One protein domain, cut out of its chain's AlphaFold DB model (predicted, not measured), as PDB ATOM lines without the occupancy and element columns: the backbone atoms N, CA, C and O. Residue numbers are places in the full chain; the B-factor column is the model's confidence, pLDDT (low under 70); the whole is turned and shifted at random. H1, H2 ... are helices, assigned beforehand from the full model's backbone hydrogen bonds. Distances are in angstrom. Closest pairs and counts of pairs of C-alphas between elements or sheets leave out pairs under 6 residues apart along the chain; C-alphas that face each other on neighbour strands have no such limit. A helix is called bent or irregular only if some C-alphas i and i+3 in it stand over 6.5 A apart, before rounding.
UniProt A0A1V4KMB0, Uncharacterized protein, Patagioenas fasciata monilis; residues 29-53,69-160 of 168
ATOM      1  N   THR A  29      34.744 -34.610 -35.821       92.38
ATOM      2  CA  THR A  29      35.805 -34.380 -36.811       92.38
ATOM      3  C   THR A  29      37.155 -34.077 -36.159       92.38
ATOM      4  O   THR A  29      38.166 -34.657 -36.553       92.38
ATOM      5  N   LYS A  30      37.187 -33.228 -35.121       93.88
ATOM      6  CA  LYS A  30      38.410 -32.947 -34.350       93.88
ATOM      7  C   LYS A  30      38.905 -34.183 -33.602       93.88
ATOM      8  O   LYS A  30      40.095 -34.487 -33.669       93.88
ATOM      9  N   ILE A  31      37.994 -34.924 -32.969       95.00
ATOM     10  CA  ILE A  31      38.313 -36.167 -32.255       95.00
ATOM     11  C   ILE A  31      38.957 -37.184 -33.200       95.00
ATOM     12  O   ILE A  31      40.014 -37.723 -32.888       95.00
ATOM     13  N   LEU A  32      38.366 -37.417 -34.375       95.69
ATOM     14  CA  LEU A  32      38.902 -38.363 -35.353       95.69
ATOM     15  C   LEU A  32      40.225 -37.889 -35.964       95.69
ATOM     16  O   LEU A  32      41.109 -38.710 -36.207       95.69
ATOM     17  N   ARG A  33      40.408 -36.577 -36.159       95.19
ATOM     18  CA  ARG A  33      41.692 -36.013 -36.601       95.19
ATOM     19  C   ARG A  33      42.802 -36.291 -35.584       95.19
ATOM     20  O   ARG A  33      43.862 -36.775 -35.968       95.19
ATOM     21  N   GLN A  34      42.553 -36.029 -34.300       95.44
ATOM     22  CA  GLN A  34      43.527 -36.286 -33.231       95.44
ATOM     23  C   GLN A  34      43.749 -37.785 -32.996       95.44
ATOM     24  O   GLN A  34      44.877 -38.208 -32.743       95.44
ATOM     25  N   TYR A  35      42.702 -38.600 -33.149       95.94
ATOM     26  CA  TYR A  35      42.823 -40.052 -33.112       95.94
ATOM     27  C   TYR A  35      43.824 -40.560 -34.150       95.94
ATOM     28  O   TYR A  35      44.759 -41.267 -33.790       95.94
ATOM     29  N   ARG A  36      43.677 -40.158 -35.417       95.69
ATOM     30  CA  ARG A  36      44.587 -40.583 -36.492       95.69
ATOM     31  C   ARG A  36      46.009 -40.070 -36.295       95.69
ATOM     32  O   ARG A  36      46.946 -40.798 -36.582       95.69
ATOM     33  N   ALA A  37      46.154 -38.834 -35.818       95.81
ATOM     34  CA  ALA A  37      47.458 -38.198 -35.673       95.81
ATOM     35  C   ALA A  37      48.295 -38.777 -34.522       95.81
ATOM     36  O   ALA A  37      49.514 -38.832 -34.633       95.81
ATOM     37  N   VAL A  38      47.662 -39.181 -33.414       94.69
ATOM     38  CA  VAL A  38      48.381 -39.551 -32.182       94.69
ATOM     39  C   VAL A  38      47.905 -40.893 -31.633       94.69
ATOM     40  O   VAL A  38      48.663 -41.861 -31.593       94.69
ATOM     41  N   ILE A  39      46.632 -40.980 -31.244       95.94
ATOM     42  CA  ILE A  39      46.114 -42.095 -30.433       95.94
ATOM     43  C   ILE A  39      46.187 -43.431 -31.188       95.94
ATOM     44  O   ILE A  39      46.454 -44.466 -30.582       95.94
ATOM     45  N   PHE A  40      45.982 -43.429 -32.508       96.50
ATOM     46  CA  PHE A  40      46.050 -44.630 -33.339       96.50
ATOM     47  C   PHE A  40      47.396 -45.344 -33.178       96.50
ATOM     48  O   PHE A  40      47.430 -46.534 -32.860       96.50
ATOM     49  N   HIS A  41      48.499 -44.611 -33.330       96.38
ATOM     50  CA  HIS A  41      49.845 -45.172 -33.230       96.38
ATOM     51  C   HIS A  41      50.160 -45.661 -31.814       96.38
ATOM     52  O   HIS A  41      50.756 -46.723 -31.641       96.38
ATOM     53  N   GLU A  42      49.701 -44.940 -30.793       96.69
ATOM     54  CA  GLU A  42      49.886 -45.334 -29.394       96.69
ATOM     55  C   GLU A  42      49.140 -46.626 -29.053       96.69
ATOM     56  O   GLU A  42      49.688 -47.501 -28.379       96.69
ATOM     57  N   ILE A  43      47.915 -46.783 -29.568       96.06
ATOM     58  CA  ILE A  43      47.126 -48.008 -29.409       96.06
ATOM     59  C   ILE A  43      47.809 -49.186 -30.109       96.06
ATOM     60  O   ILE A  43      47.882 -50.269 -29.527       96.06
ATOM     61  N   GLN A  44      48.331 -48.999 -31.327       94.50
ATOM     62  CA  GLN A  44      49.050 -50.071 -32.026       94.50
ATOM     63  C   GLN A  44      50.337 -50.463 -31.291       94.50
ATOM     64  O   GLN A  44      50.605 -51.652 -31.119       94.50
ATOM     65  N   ASN A  45      51.096 -49.491 -30.781       94.81
ATOM     66  CA  ASN A  45      52.278 -49.766 -29.970       94.81
ATOM     67  C   ASN A  45      51.924 -50.583 -28.715       94.81
ATOM     68  O   ASN A  45      52.524 -51.622 -28.446       94.81
ATOM     69  N   LEU A  46      50.885 -50.171 -27.984       94.56
ATOM     70  CA  LEU A  46      50.415 -50.890 -26.803       94.56
ATOM     71  C   LEU A  46      49.920 -52.311 -27.136       94.56
ATOM     72  O   LEU A  46      50.166 -53.260 -26.385       94.56
ATOM     73  N   LYS A  47      49.243 -52.482 -28.273       91.44
ATOM     74  CA  LYS A  47      48.810 -53.793 -28.774       91.44
ATOM     75  C   LYS A  47      50.001 -54.714 -29.046       91.44
ATOM     76  O   LYS A  47      49.931 -55.893 -28.711       91.44
ATOM     77  N   ASN A  48      51.086 -54.187 -29.610       91.62
ATOM     78  CA  ASN A  48      52.303 -54.955 -29.872       91.62
ATOM     79  C   ASN A  48      53.004 -55.362 -28.571       91.62
ATOM     80  O   ASN A  48      53.354 -56.527 -28.413       91.62
ATOM     81  N   LEU A  49      53.123 -54.441 -27.610       89.62
ATOM     82  CA  LEU A  49      53.740 -54.701 -26.303       89.62
ATOM     83  C   LEU A  49      52.956 -55.706 -25.444       89.62
ATOM     84  O   LEU A  49      53.539 -56.453 -24.666       89.62
ATOM     85  N   SER A  50      51.630 -55.739 -25.580       85.19
ATOM     86  CA  SER A  50      50.759 -56.674 -24.849       85.19
ATOM     87  C   SER A  50      50.506 -57.992 -25.592       85.19
ATOM     88  O   SER A  50      49.728 -58.835 -25.125       85.19
ATOM     89  N   ARG A  51      51.144 -58.195 -26.753       78.56
ATOM     90  CA  ARG A  51      50.975 -59.401 -27.563       78.56
ATOM     91  C   ARG A  51      51.623 -60.597 -26.866       78.56
ATOM     92  O   ARG A  51      52.764 -60.556 -26.429       78.56
ATOM     93  N   SER A  52      50.873 -61.688 -26.792       67.00
ATOM     94  CA  SER A  52      51.338 -63.002 -26.348       67.00
ATOM     95  C   SER A  52      50.915 -64.018 -27.407       67.00
ATOM     96  O   SER A  52      49.874 -63.823 -28.042       67.00
ATOM     97  N   GLU A  53      51.707 -65.074 -27.601       60.34
ATOM     98  CA  GLU A  53      51.447 -66.161 -28.565       60.34
ATOM     99  C   GLU A  53      50.125 -66.907 -28.311       60.34
ATOM    100  O   GLU A  53      49.633 -67.626 -29.178       60.34
ATOM    101  N   GLN A  69      27.907 -40.496 -29.074       89.00
ATOM    102  CA  GLN A  69      28.062 -40.213 -27.650       89.00
ATOM    103  C   GLN A  69      28.242 -41.489 -26.805       89.00
ATOM    104  O   GLN A  69      28.980 -41.476 -25.823       89.00
ATOM    105  N   LYS A  70      27.564 -42.589 -27.162       89.25
ATOM    106  CA  LYS A  70      27.702 -43.875 -26.457       89.25
ATOM    107  C   LYS A  70      29.027 -44.554 -26.805       89.25
ATOM    108  O   LYS A  70      29.637 -45.152 -25.923       89.25
ATOM    109  N   ILE A  71      29.475 -44.443 -28.057       93.06
ATOM    110  CA  ILE A  71      30.771 -44.976 -28.495       93.06
ATOM    111  C   ILE A  71      31.910 -44.228 -27.791       93.06
ATOM    112  O   ILE A  71      32.751 -44.861 -27.164       93.06
ATOM    113  N   LEU A  72      31.886 -42.893 -27.796       93.75
ATOM    114  CA  LEU A  72      32.884 -42.041 -27.142       93.75
ATOM    115  C   LEU A  72      32.955 -42.273 -25.629       93.75
ATOM    116  O   LEU A  72      34.043 -42.338 -25.066       93.75
ATOM    117  N   LEU A  73      31.807 -42.455 -24.968       91.69
ATOM    118  CA  LEU A  73      31.780 -42.809 -23.548       91.69
ATOM    119  C   LEU A  73      32.422 -44.182 -23.296       91.69
ATOM    120  O   LEU A  73      33.164 -44.351 -22.334       91.69
ATOM    121  N   SER A  74      32.175 -45.159 -24.171       92.81
ATOM    122  CA  SER A  74      32.817 -46.471 -24.075       92.81
ATOM    123  C   SER A  74      34.330 -46.377 -24.288       92.81
ATOM    124  O   SER A  74      35.079 -46.992 -23.536       92.81
ATOM    125  N   ILE A  75      34.784 -45.590 -25.268       95.31
ATOM    126  CA  ILE A  75      36.209 -45.315 -25.510       95.31
ATOM    127  C   ILE A  75      36.855 -44.731 -24.248       95.31
ATOM    128  O   ILE A  75      37.884 -45.237 -23.796       95.31
ATOM    129  N   TYR A  76      36.231 -43.711 -23.652       94.31
ATOM    130  CA  TYR A  76      36.699 -43.083 -22.417       94.31
ATOM    131  C   TYR A  76      36.810 -44.096 -21.268       94.31
ATOM    132  O   TYR A  76      37.883 -44.265 -20.693       94.31
ATOM    133  N   ASN A  77      35.734 -44.836 -20.986       92.81
ATOM    134  CA  ASN A  77      35.691 -45.798 -19.881       92.81
ATOM    135  C   ASN A  77      36.712 -46.931 -20.047       92.81
ATOM    136  O   ASN A  77      37.378 -47.310 -19.086       92.81
ATOM    137  N   ILE A  78      36.869 -47.464 -21.264       94.12
ATOM    138  CA  ILE A  78      37.877 -48.496 -21.544       94.12
ATOM    139  C   ILE A  78      39.287 -47.932 -21.323       94.12
ATOM    140  O   ILE A  78      40.109 -48.597 -20.699       94.12
ATOM    141  N   SER A  79      39.554 -46.705 -21.784       94.50
ATOM    142  CA  SER A  79      40.861 -46.045 -21.646       94.50
ATOM    143  C   SER A  79      41.222 -45.755 -20.192       94.50
ATOM    144  O   SER A  79      42.364 -45.935 -19.780       94.50
ATOM    145  N   MET A  80      40.245 -45.351 -19.388       92.19
ATOM    146  CA  MET A  80      40.440 -45.152 -17.957       92.19
ATOM    147  C   MET A  80      40.681 -46.472 -17.226       92.19
ATOM    148  O   MET A  80      41.635 -46.587 -16.461       92.19
ATOM    149  N   SER A  81      39.904 -47.505 -17.551       90.50
ATOM    150  CA  SER A  81      40.094 -48.835 -16.972       90.50
ATOM    151  C   SER A  81      41.407 -49.504 -17.408       90.50
ATOM    152  O   SER A  81      41.923 -50.371 -16.706       90.50
ATOM    153  N   LEU A  82      42.002 -49.102 -18.540       91.56
ATOM    154  CA  LEU A  82      43.369 -49.502 -18.889       91.56
ATOM    155  C   LEU A  82      44.385 -48.983 -17.859       91.56
ATOM    156  O   LEU A  82      45.246 -49.756 -17.439       91.56
ATOM    157  N   ARG A  83      44.268 -47.720 -17.414       90.06
ATOM    158  CA  ARG A  83      45.172 -47.133 -16.401       90.06
ATOM    159  C   ARG A  83      45.092 -47.879 -15.075       90.06
ATOM    160  O   ARG A  83      46.124 -48.124 -14.466       90.06
ATOM    161  N   GLU A  84      43.891 -48.278 -14.664       86.94
ATOM    162  CA  GLU A  84      43.674 -49.042 -13.428       86.94
ATOM    163  C   GLU A  84      44.423 -50.380 -13.450       86.94
ATOM    164  O   GLU A  84      45.106 -50.729 -12.491       86.94
ATOM    165  N   VAL A  85      44.357 -51.110 -14.570       85.81
ATOM    166  CA  VAL A  85      45.075 -52.390 -14.719       85.81
ATOM    167  C   VAL A  85      46.587 -52.183 -14.769       85.81
ATOM    168  O   VAL A  85      47.339 -53.020 -14.260       85.81
ATOM    169  N   ALA A  86      47.035 -51.085 -15.379       84.38
ATOM    170  CA  ALA A  86      48.447 -50.768 -15.533       84.38
ATOM    171  C   ALA A  86      49.101 -50.169 -14.286       84.38
ATOM    172  O   ALA A  86      50.318 -50.237 -14.195       84.38
ATOM    173  N   GLY A  87      48.341 -49.650 -13.315       73.06
ATOM    174  CA  GLY A  87      48.875 -48.951 -12.135       73.06
ATOM    175  C   GLY A  87      49.788 -49.773 -11.215       73.06
ATOM    176  O   GLY A  87      50.270 -49.257 -10.214       73.06
ATOM    177  N   THR A  88      50.018 -51.051 -11.524       73.19
ATOM    178  CA  THR A  88      50.978 -51.921 -10.821       73.19
ATOM    179  C   THR A  88      51.967 -52.621 -11.762       73.19
ATOM    180  O   THR A  88      52.753 -53.460 -11.325       73.19
ATOM    181  N   LEU A  89      51.919 -52.313 -13.063       80.19
ATOM    182  CA  LEU A  89      52.974 -52.676 -14.004       80.19
ATOM    183  C   LEU A  89      54.106 -51.662 -13.886       80.19
ATOM    184  O   LEU A  89      53.852 -50.501 -13.615       80.19
ATOM    185  N   HIS A  90      55.330 -52.108 -14.153       81.69
ATOM    186  CA  HIS A  90      56.485 -51.237 -14.326       81.69
ATOM    187  C   HIS A  90      57.167 -51.591 -15.643       81.69
ATOM    188  O   HIS A  90      57.469 -52.766 -15.885       81.69
ATOM    189  N   GLY A  91      57.388 -50.586 -16.496       85.81
ATOM    190  CA  GLY A  91      58.084 -50.751 -17.772       85.81
ATOM    191  C   GLY A  91      57.378 -50.113 -18.978       85.81
ATOM    192  O   GLY A  91      56.516 -49.243 -18.818       85.81
ATOM    193  N   PRO A  92      57.746 -50.514 -20.207       90.25
ATOM    194  CA  PRO A  92      57.246 -49.889 -21.433       90.25
ATOM    195  C   PRO A  92      55.728 -50.032 -21.611       90.25
ATOM    196  O   PRO A  92      55.098 -49.157 -22.204       90.25
ATOM    197  N   GLU A  93      55.120 -51.098 -21.083       90.81
ATOM    198  CA  GLU A  93      53.675 -51.325 -21.159       90.81
ATOM    199  C   GLU A  93      52.896 -50.307 -20.318       90.81
ATOM    200  O   GLU A  93      51.877 -49.788 -20.774       90.81
ATOM    201  N   GLU A  94      53.399 -49.975 -19.124       91.81
ATOM    202  CA  GLU A  94      52.820 -48.942 -18.259       91.81
ATOM    203  C   GLU A  94      52.840 -47.585 -18.974       91.81
ATOM    204  O   GLU A  94      51.804 -46.931 -19.106       91.81
ATOM    205  N   LEU A  95      53.998 -47.200 -19.520       93.12
ATOM    206  CA  LEU A  95      54.152 -45.946 -20.258       93.12
ATOM    207  C   LEU A  95      53.219 -45.878 -21.475       93.12
ATOM    208  O   LEU A  95      52.596 -44.844 -21.726       93.12
ATOM    209  N   ALA A  96      53.102 -46.972 -22.229       94.88
ATOM    210  CA  ALA A  96      52.219 -47.043 -23.387       94.88
ATOM    211  C   ALA A  96      50.738 -46.911 -22.991       94.88
ATOM    212  O   ALA A  96      50.003 -46.164 -23.638       94.88
ATOM    213  N   VAL A  97      50.307 -47.560 -21.901       95.25
ATOM    214  CA  VAL A  97      48.950 -47.384 -21.353       95.25
ATOM    215  C   VAL A  97      48.705 -45.935 -20.943       95.25
ATOM    216  O   VAL A  97      47.665 -45.367 -21.289       95.25
ATOM    217  N   TRP A  98      49.655 -45.320 -20.240       93.56
ATOM    218  CA  TRP A  98      49.544 -43.931 -19.806       93.56
ATOM    219  C   TRP A  98      49.397 -42.960 -20.974       93.56
ATOM    220  O   TRP A  98      48.546 -42.074 -20.902       93.56
ATOM    221  N   LYS A  99      50.165 -43.144 -22.053       95.56
ATOM    222  CA  LYS A  99      50.060 -42.333 -23.277       95.56
ATOM    223  C   LYS A  99      48.677 -42.448 -23.915       95.56
ATOM    224  O   LYS A  99      47.976 -41.440 -24.013       95.56
ATOM    225  N   VAL A 100      48.237 -43.677 -24.217       96.94
ATOM    226  CA  VAL A 100      46.915 -43.943 -24.816       96.94
ATOM    227  C   VAL A 100      45.805 -43.308 -23.987       96.94
ATOM    228  O   VAL A 100      44.931 -42.621 -24.519       96.94
ATOM    229  N   ALA A 101      45.828 -43.529 -22.673       95.88
ATOM    230  CA  ALA A 101      44.755 -43.084 -21.808       95.88
ATOM    231  C   ALA A 101      44.769 -41.569 -21.571       95.88
ATOM    232  O   ALA A 101      43.702 -40.961 -21.585       95.88
ATOM    233  N   ARG A 102      45.947 -40.950 -21.401       94.88
ATOM    234  CA  ARG A 102      46.084 -39.491 -21.253       94.88
ATOM    235  C   ARG A 102      45.646 -38.769 -22.523       94.88
ATOM    236  O   ARG A 102      44.865 -37.827 -22.436       94.88
ATOM    237  N   ASN A 103      46.100 -39.217 -23.691       96.88
ATOM    238  CA  ASN A 103      45.737 -38.569 -24.948       96.88
ATOM    239  C   ASN A 103      44.264 -38.791 -25.292       96.88
ATOM    240  O   ASN A 103      43.600 -37.861 -25.740       96.88
ATOM    241  N   THR A 104      43.712 -39.973 -25.006       96.56
ATOM    242  CA  THR A 104      42.268 -40.203 -25.153       96.56
ATOM    243  C   THR A 104      41.455 -39.312 -24.215       96.56
ATOM    244  O   THR A 104      40.488 -38.697 -24.658       96.56
ATOM    245  N   ASP A 105      41.842 -39.204 -22.942       94.81
ATOM    246  CA  ASP A 105      41.192 -38.313 -21.974       94.81
ATOM    247  C   ASP A 105      41.214 -36.859 -22.456       94.81
ATOM    248  O   ASP A 105      40.162 -36.233 -22.570       94.81
ATOM    249  N   PHE A 106      42.390 -36.361 -22.843       94.31
ATOM    250  CA  PHE A 106      42.566 -35.004 -23.352       94.31
ATOM    251  C   PHE A 106      41.681 -34.723 -24.573       94.31
ATOM    252  O   PHE A 106      40.867 -33.800 -24.553       94.31
ATOM    253  N   VAL A 107      41.776 -35.559 -25.614       94.88
ATOM    254  CA  VAL A 107      41.007 -35.392 -26.858       94.88
ATOM    255  C   VAL A 107      39.505 -35.406 -26.587       94.88
ATOM    256  O   VAL A 107      38.767 -34.590 -27.144       94.88
ATOM    257  N   LEU A 108      39.028 -36.311 -25.729       93.31
ATOM    258  CA  LEU A 108      37.604 -36.420 -25.436       93.31
ATOM    259  C   LEU A 108      37.104 -35.290 -24.534       93.31
ATOM    260  O   LEU A 108      36.025 -34.767 -24.793       93.31
ATOM    261  N   ARG A 109      37.849 -34.867 -23.511       90.31
ATOM    262  CA  ARG A 109      37.424 -33.766 -22.630       90.31
ATOM    263  C   ARG A 109      37.383 -32.428 -23.357       90.31
ATOM    264  O   ARG A 109      36.403 -31.704 -23.201       90.31
ATOM    265  N   GLU A 110      38.388 -32.156 -24.184       90.44
ATOM    266  CA  GLU A 110      38.485 -30.916 -24.958       90.44
ATOM    267  C   GLU A 110      37.352 -30.805 -25.985       90.44
ATOM    268  O   GLU A 110      36.755 -29.748 -26.188       90.44
ATOM    269  N   ASN A 111      36.996 -31.927 -26.614       89.88
ATOM    270  CA  ASN A 111      36.058 -31.921 -27.730       89.88
ATOM    271  C   ASN A 111      34.647 -32.406 -27.370       89.88
ATOM    272  O   ASN A 111      33.773 -32.314 -28.231       89.88
ATOM    273  N   CYS A 112      34.389 -32.898 -26.150       88.81
ATOM    274  CA  CYS A 112      33.079 -33.388 -25.695       88.81
ATOM    275  C   CYS A 112      32.707 -32.942 -24.271       88.81
ATOM    276  O   CYS A 112      33.050 -33.588 -23.277       88.81
ATOM    277  N   ARG A 113      31.807 -31.952 -24.166       79.81
ATOM    278  CA  ARG A 113      31.326 -31.395 -22.879       79.81
ATOM    279  C   ARG A 113      30.664 -32.399 -21.927       79.81
ATOM    280  O   ARG A 113      30.527 -32.129 -20.741       79.81
ATOM    281  N   LYS A 114      30.144 -33.524 -22.428       76.38
ATOM    282  CA  LYS A 114      29.515 -34.547 -21.573       76.38
ATOM    283  C   LYS A 114      30.525 -35.468 -20.902       76.38
ATOM    284  O   LYS A 114      30.249 -35.944 -19.810       76.38
ATOM    285  N   ILE A 115      31.657 -35.714 -21.554       79.06
ATOM    286  CA  ILE A 115      32.718 -36.561 -21.004       79.06
ATOM    287  C   ILE A 115      33.516 -35.766 -19.971       79.06
ATOM    288  O   ILE A 115      33.845 -36.307 -18.921       79.06
ATOM    289  N   SER A 116      33.711 -34.459 -20.188       65.06
ATOM    290  CA  SER A 116      34.374 -33.584 -19.212       65.06
ATOM    291  C   SER A 116      33.673 -33.519 -17.847       65.06
ATOM    292  O   SER A 116      34.335 -33.298 -16.837       65.06
ATOM    293  N   LYS A 117      32.360 -33.779 -17.791       63.81
ATOM    294  CA  LYS A 117      31.585 -33.862 -16.540       63.81
ATOM    295  C   LYS A 117      31.708 -35.201 -15.811       63.81
ATOM    296  O   LYS A 117      31.225 -35.310 -14.690       63.81
ATOM    297  N   SER A 118      32.296 -36.224 -16.433       65.06
ATOM    298  CA  SER A 118      32.497 -37.506 -15.763       65.06
ATOM    299  C   SER A 118      33.631 -37.368 -14.742       65.06
ATOM    300  O   SER A 118      34.702 -36.867 -15.117       65.06
ATOM    301  N   PRO A 119      33.440 -37.813 -13.486       58.81
ATOM    302  CA  PRO A 119      34.503 -37.800 -12.490       58.81
ATOM    303  C   PRO A 119      35.738 -38.560 -12.995       58.81
ATOM    304  O   PRO A 119      35.584 -39.546 -13.734       58.81
ATOM    305  N   PRO A 120      36.958 -38.118 -12.646       59.41
ATOM    306  CA  PRO A 120      38.144 -38.923 -12.877       59.41
ATOM    307  C   PRO A 120      38.019 -40.250 -12.104       59.41
ATOM    308  O   PRO A 120      37.458 -40.265 -11.006       59.41
ATOM    309  N   PRO A 121      38.518 -41.369 -12.653       57.38
ATOM    310  CA  PRO A 121      38.578 -42.631 -11.922       57.38
ATOM    311  C   PRO A 121      39.421 -42.458 -10.657       57.38
ATOM    312  O   PRO A 121      40.527 -41.917 -10.721       57.38
ATOM    313  N   ILE A 122      38.904 -42.913  -9.515       52.50
ATOM    314  CA  ILE A 122      39.653 -42.929  -8.256       52.50
ATOM    315  C   ILE A 122      40.732 -44.015  -8.373       52.50
ATOM    316  O   ILE A 122      40.390 -45.159  -8.682       52.50
ATOM    317  N   PRO A 123      42.019 -43.707  -8.129       52.41
ATOM    318  CA  PRO A 123      43.066 -44.718  -8.150       52.41
ATOM    319  C   PRO A 123      42.797 -45.781  -7.079       52.41
ATOM    320  O   PRO A 123      42.832 -45.492  -5.883       52.41
ATOM    321  N   ALA A 124      42.533 -47.019  -7.492       52.72
ATOM    322  CA  ALA A 124      42.511 -48.150  -6.572       52.72
ATOM    323  C   ALA A 124      43.951 -48.472  -6.127       52.72
ATOM    324  O   ALA A 124      44.857 -48.541  -6.960       52.72
ATOM    325  N   GLN A 125      44.168 -48.652  -4.820       48.84
ATOM    326  CA  GLN A 125      45.500 -48.907  -4.258       48.84
ATOM    327  C   GLN A 125      46.149 -50.190  -4.826       48.84
ATOM    328  O   GLN A 125      45.462 -51.205  -4.991       48.84
ATOM    329  N   PRO A 126      47.480 -50.196  -5.052       52.25
ATOM    330  CA  PRO A 126      48.207 -51.379  -5.504       52.25
ATOM    331  C   PRO A 126      48.141 -52.524  -4.488       52.25
ATOM    332  O   PRO A 126      48.625 -52.396  -3.363       52.25
ATOM    333  N   ARG A 127      47.643 -53.697  -4.896       54.25
ATOM    334  CA  ARG A 127      47.920 -54.955  -4.186       54.25
ATOM    335  C   ARG A 127      49.152 -55.607  -4.816       54.25
ATOM    336  O   ARG A 127      49.143 -55.931  -6.000       54.25
ATOM    337  N   ARG A 128      50.225 -55.757  -4.028       52.91
ATOM    338  CA  ARG A 128      51.501 -56.381  -4.435       52.91
ATOM    339  C   ARG A 128      51.242 -57.802  -4.957       52.91
ATOM    340  O   ARG A 128      50.703 -58.627  -4.228       52.91
ATOM    341  N   GLY A 129      51.626 -58.095  -6.202       53.31
ATOM    342  CA  GLY A 129      51.414 -59.403  -6.831       53.31
ATOM    343  C   GLY A 129      52.637 -59.888  -7.615       53.31
ATOM    344  O   GLY A 129      53.236 -59.124  -8.365       53.31
ATOM    345  N   GLY A 130      53.006 -61.165  -7.445       59.69
ATOM    346  CA  GLY A 130      54.172 -61.805  -8.085       59.69
ATOM    347  C   GLY A 130      54.040 -62.041  -9.603       59.69
ATOM    348  O   GLY A 130      53.054 -61.658 -10.222       59.69
ATOM    349  N   ARG A 131      55.009 -62.723 -10.241       61.41
ATOM    350  CA  ARG A 131      55.099 -62.918 -11.720       61.41
ATOM    351  C   ARG A 131      53.814 -63.417 -12.415       61.41
ATOM    352  O   ARG A 131      53.575 -63.064 -13.572       61.41
ATOM    353  N   GLY A 132      52.970 -64.202 -11.739       72.88
ATOM    354  CA  GLY A 132      51.660 -64.630 -12.260       72.88
ATOM    355  C   GLY A 132      50.658 -63.478 -12.445       72.88
ATOM    356  O   GLY A 132      49.845 -63.502 -13.372       72.88
ATOM    357  N   HIS A 133      50.774 -62.432 -11.623       80.50
ATOM    358  CA  HIS A 133      49.993 -61.200 -11.700       80.50
ATOM    359  C   HIS A 133      50.304 -60.429 -12.987       80.50
ATOM    360  O   HIS A 133      49.385 -60.142 -13.752       80.50
ATOM    361  N   ARG A 134      51.591 -60.234 -13.319       83.88
ATOM    362  CA  ARG A 134      52.013 -59.532 -14.549       83.88
ATOM    363  C   ARG A 134      51.426 -60.166 -15.812       83.88
ATOM    364  O   ARG A 134      50.850 -59.474 -16.645       83.88
ATOM    365  N   ARG A 135      51.498 -61.498 -15.947       83.88
ATOM    366  CA  ARG A 135      50.901 -62.214 -17.098       83.88
ATOM    367  C   ARG A 135      49.379 -62.055 -17.159       83.88
ATOM    368  O   ARG A 135      48.806 -61.981 -18.244       83.88
ATOM    369  N   LYS A 136      48.696 -62.031 -16.010       86.00
ATOM    370  CA  LYS A 136      47.247 -61.783 -15.942       86.00
ATOM    371  C   LYS A 136      46.913 -60.353 -16.382       86.00
ATOM    372  O   LYS A 136      46.019 -60.189 -17.207       86.00
ATOM    373  N   GLN A 137      47.672 -59.363 -15.919       87.50
ATOM    374  CA  GLN A 137      47.499 -57.959 -16.293       87.50
ATOM    375  C   GLN A 137      47.724 -57.721 -17.782       87.50
ATOM    376  O   GLN A 137      46.886 -57.098 -18.417       87.50
ATOM    377  N   LEU A 138      48.796 -58.264 -18.366       88.31
ATOM    378  CA  LEU A 138      49.055 -58.128 -19.804       88.31
ATOM    379  C   LEU A 138      47.929 -58.742 -20.645       88.31
ATOM    380  O   LEU A 138      47.500 -58.148 -21.633       88.31
ATOM    381  N   ARG A 139      47.379 -59.889 -20.219       88.00
ATOM    382  CA  ARG A 139      46.196 -60.486 -20.860       88.00
ATOM    383  C   ARG A 139      44.965 -59.592 -20.743       88.00
ATOM    384  O   ARG A 139      44.194 -59.496 -21.695       88.00
ATOM    385  N   GLU A 140      44.761 -58.948 -19.601       89.25
ATOM    386  CA  GLU A 140      43.648 -58.022 -19.408       89.25
ATOM    387  C   GLU A 140      43.815 -56.731 -20.223       89.25
ATOM    388  O   GLU A 140      42.867 -56.313 -20.891       89.25
ATOM    389  N   ILE A 141      45.023 -56.161 -20.253       91.12
ATOM    390  CA  ILE A 141      45.388 -55.024 -21.106       91.12
ATOM    391  C   ILE A 141      45.105 -55.369 -22.557       91.12
ATOM    392  O   ILE A 141      44.354 -54.643 -23.197       91.12
ATOM    393  N   ARG A 142      45.597 -56.508 -23.057       90.50
ATOM    394  CA  ARG A 142      45.338 -56.953 -24.431       90.50
ATOM    395  C   ARG A 142      43.842 -56.976 -24.749       90.50
ATOM    396  O   ARG A 142      43.426 -56.396 -25.746       90.50
ATOM    397  N   ARG A 143      43.017 -57.588 -23.889       89.69
ATOM    398  CA  ARG A 143      41.555 -57.631 -24.094       89.69
ATOM    399  C   ARG A 143      40.947 -56.230 -24.128       89.69
ATOM    400  O   ARG A 143      40.094 -55.960 -24.966       89.69
ATOM    401  N   LYS A 144      41.343 -55.338 -23.217       92.06
ATOM    402  CA  LYS A 144      40.830 -53.960 -23.185       92.06
ATOM    403  C   LYS A 144      41.291 -53.160 -24.408       92.06
ATOM    404  O   LYS A 144      40.479 -52.438 -24.974       92.06
ATOM    405  N   VAL A 145      42.533 -53.342 -24.857       93.44
ATOM    406  CA  VAL A 145      43.084 -52.729 -26.076       93.44
ATOM    407  C   VAL A 145      42.337 -53.210 -27.315       93.44
ATOM    408  O   VAL A 145      41.929 -52.383 -28.120       93.44
ATOM    409  N   GLU A 146      42.075 -54.515 -27.446       91.81
ATOM    410  CA  GLU A 146      41.271 -55.068 -28.547       91.81
ATOM    411  C   GLU A 146      39.880 -54.412 -28.594       91.81
ATOM    412  O   GLU A 146      39.445 -53.943 -29.644       91.81
ATOM    413  N   ARG A 147      39.212 -54.275 -27.440       92.69
ATOM    414  CA  ARG A 147      37.917 -53.579 -27.350       92.69
ATOM    415  C   ARG A 147      38.019 -52.095 -27.704       92.69
ATOM    416  O   ARG A 147      37.128 -51.572 -28.369       92.69
ATOM    417  N   LEU A 148      39.077 -51.419 -27.254       94.81
ATOM    418  CA  LEU A 148      39.324 -50.004 -27.531       94.81
ATOM    419  C   LEU A 148      39.511 -49.762 -29.033       94.81
ATOM    420  O   LEU A 148      38.901 -48.843 -29.574       94.81
ATOM    421  N   VAL A 149      40.291 -50.618 -29.700       94.00
ATOM    422  CA  VAL A 149      40.477 -50.609 -31.157       94.00
ATOM    423  C   VAL A 149      39.128 -50.728 -31.858       94.00
ATOM    424  O   VAL A 149      38.779 -49.838 -32.626       94.00
ATOM    425  N   THR A 150      38.323 -51.742 -31.521       93.38
ATOM    426  CA  THR A 150      36.999 -51.938 -32.138       93.38
ATOM    427  C   THR A 150      36.096 -50.712 -31.978       93.38
ATOM    428  O   THR A 150      35.379 -50.332 -32.900       93.38
ATOM    429  N   CYS A 151      36.118 -50.070 -30.809       94.94
ATOM    430  CA  CYS A 151      35.326 -48.870 -30.558       94.94
ATOM    431  C   CYS A 151      35.766 -47.673 -31.412       94.94
ATOM    432  O   CYS A 151      34.915 -46.964 -31.951       94.94
ATOM    433  N   TRP A 152      37.076 -47.455 -31.540       95.56
ATOM    434  CA  TRP A 152      37.625 -46.397 -32.387       95.56
ATOM    435  C   TRP A 152      37.372 -46.652 -33.872       95.56
ATOM    436  O   TRP A 152      36.924 -45.743 -34.565       95.56
ATOM    437  N   GLU A 153      37.593 -47.879 -34.345       93.31
ATOM    438  CA  GLU A 153      37.318 -48.286 -35.728       93.31
ATOM    439  C   GLU A 153      35.849 -48.084 -36.076       93.31
ATOM    440  O   GLU A 153      35.533 -47.533 -37.127       93.31
ATOM    441  N   LYS A 154      34.939 -48.447 -35.165       93.81
ATOM    442  CA  LYS A 154      33.511 -48.214 -35.360       93.81
ATOM    443  C   LYS A 154      33.177 -46.731 -35.474       93.81
ATOM    444  O   LYS A 154      32.430 -46.350 -36.370       93.81
ATOM    445  N   LEU A 155      33.700 -45.901 -34.569       94.31
ATOM    446  CA  LEU A 155      33.483 -44.456 -34.640       94.31
ATOM    447  C   LEU A 155      34.032 -43.894 -35.953       94.31
ATOM    448  O   LEU A 155      33.376 -43.089 -36.598       94.31
ATOM    449  N   TYR A 156      35.217 -44.333 -36.360       93.06
ATOM    450  CA  TYR A 156      35.821 -43.899 -37.608       93.06
ATOM    451  C   TYR A 156      34.985 -44.328 -38.823       93.06
ATOM    452  O   TYR A 156      34.705 -43.495 -39.673       93.06
ATOM    453  N   ALA A 157      34.519 -45.579 -38.878       92.25
ATOM    454  CA  ALA A 157      33.708 -46.104 -39.978       92.25
ATOM    455  C   ALA A 157      32.360 -45.379 -40.131       92.25
ATOM    456  O   ALA A 157      31.944 -45.101 -41.250       92.25
ATOM    457  N   LEU A 158      31.706 -45.018 -39.020       92.19
ATOM    458  CA  LEU A 158      30.448 -44.256 -39.046       92.19
ATOM    459  C   LEU A 158      30.602 -42.850 -39.648       92.19
ATOM    460  O   LEU A 158      29.625 -42.286 -40.130       92.19
ATOM    461  N   HIS A 159      31.811 -42.289 -39.600       91.12
ATOM    462  CA  HIS A 159      32.119 -40.926 -40.049       91.12
ATOM    463  C   HIS A 159      33.093 -40.894 -41.227       91.12
ATOM    464  O   HIS A 159      33.515 -39.818 -41.652       91.12
ATOM    465  N   ALA A 160      33.469 -42.059 -41.755       83.69
ATOM    466  CA  ALA A 160      34.218 -42.138 -42.988       83.69
ATOM    467  C   ALA A 160      33.314 -41.604 -44.109       83.69
ATOM    468  O   ALA A 160      32.122 -41.940 -44.144       83.69
TER     469      ALA A 160
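What this domain is: This is residues 29 to 53 and 69 to 160 of the 168 residues of an uncharacterized protein of Patagioenas fasciata monilis (UniProt A0A1V4KMB0). A bundle of four helices, in which the longest helix H4 lies alongside H2 and the arm H1b, while H3 lies alongside H2 and H1b on their other side. The first helix is bent, and its first arm, H1a, turns at a steep angle from H1b and runs beside the later part of H3; the long link of residues 112 to 130 swings round the outside of the bundle from H3 to H4. The printed part has 117 residues with four named helices, H1, H2, H3 and H4 in chain order, and no named strand; the class is all helix. It is compact, with a radius of gyration of the C-alphas of 14.2 A, and spans 43 by 32 by 20 A.

How they stand to each other: H4, residues 131 to 159, touches H2, residues 69 to 86, at a shallow tilt of 18 degrees, opposite ways; their closest C-alphas, of Ile 75 and Leu 148, are 6.0 A apart. H1, residues 29 to 49, was assigned as one helix by its hydrogen bonds but is bent, with C-alphas 37 and 40 7.0 A apart; its arms, H1a at residues 29 to 37 and H1b at residues 40 to 49, stand at a steep tilt of 43 degrees. With residues 142 to 149 alone, H4 touches H1b at a shallow tilt of 26 degrees, opposite ways; the closest C-alphas, of Lys 47 and Arg 142, are 6.4 A apart. H3, residues 92 to 111, makes a helical hairpin with H2: they touch, opposite ways at a shallow tilt of 29 degrees, with the closest C-alphas, of Ser 79 and Ala 101, 4.9 A apart. H3 touches H1b with residues 92 to 100 alone, closest at Leu 46 and Ala 96, C-alphas 5.5 A apart, and H1a with residues 104 to 111 alone, closest at Ile 31 and Val 107, C-alphas 6.1 A apart. H3 and H4 are near each other, and H2 is apart from both H1a and H1b. Every O i to N i+4 pair is within hydrogen-bond range in H1a, H1b and H3; H2 has 13 of 14 and H4 24 of 25.

Where its parts are: H4 is 42.6 A from first to last C-alpha, from C-alpha 131 at (55.099, -62.918, -11.720) to C-alpha 159 at (32.119, -40.926, -40.049). H3 measures 28.5 A and H2 26.0 A. H1a, beginning with C-alpha 29 at (35.805, -34.380, -36.811), measures 12.3 A and H1b 14.5 A.

The domain as a whole: The two C-alphas farthest apart, of Gly 130 and Ala 160, are 44.8 A apart. Residues 54 to 68 are cut out, and C-alphas 53 and 69 are 34.9 A apart across the cut. The link from H2 to H3 is tight, and that from H3 to H4 is long. Mean pLDDT of the printed part is 85.7; residues 52 to 53 and 116 to 131 are under 70.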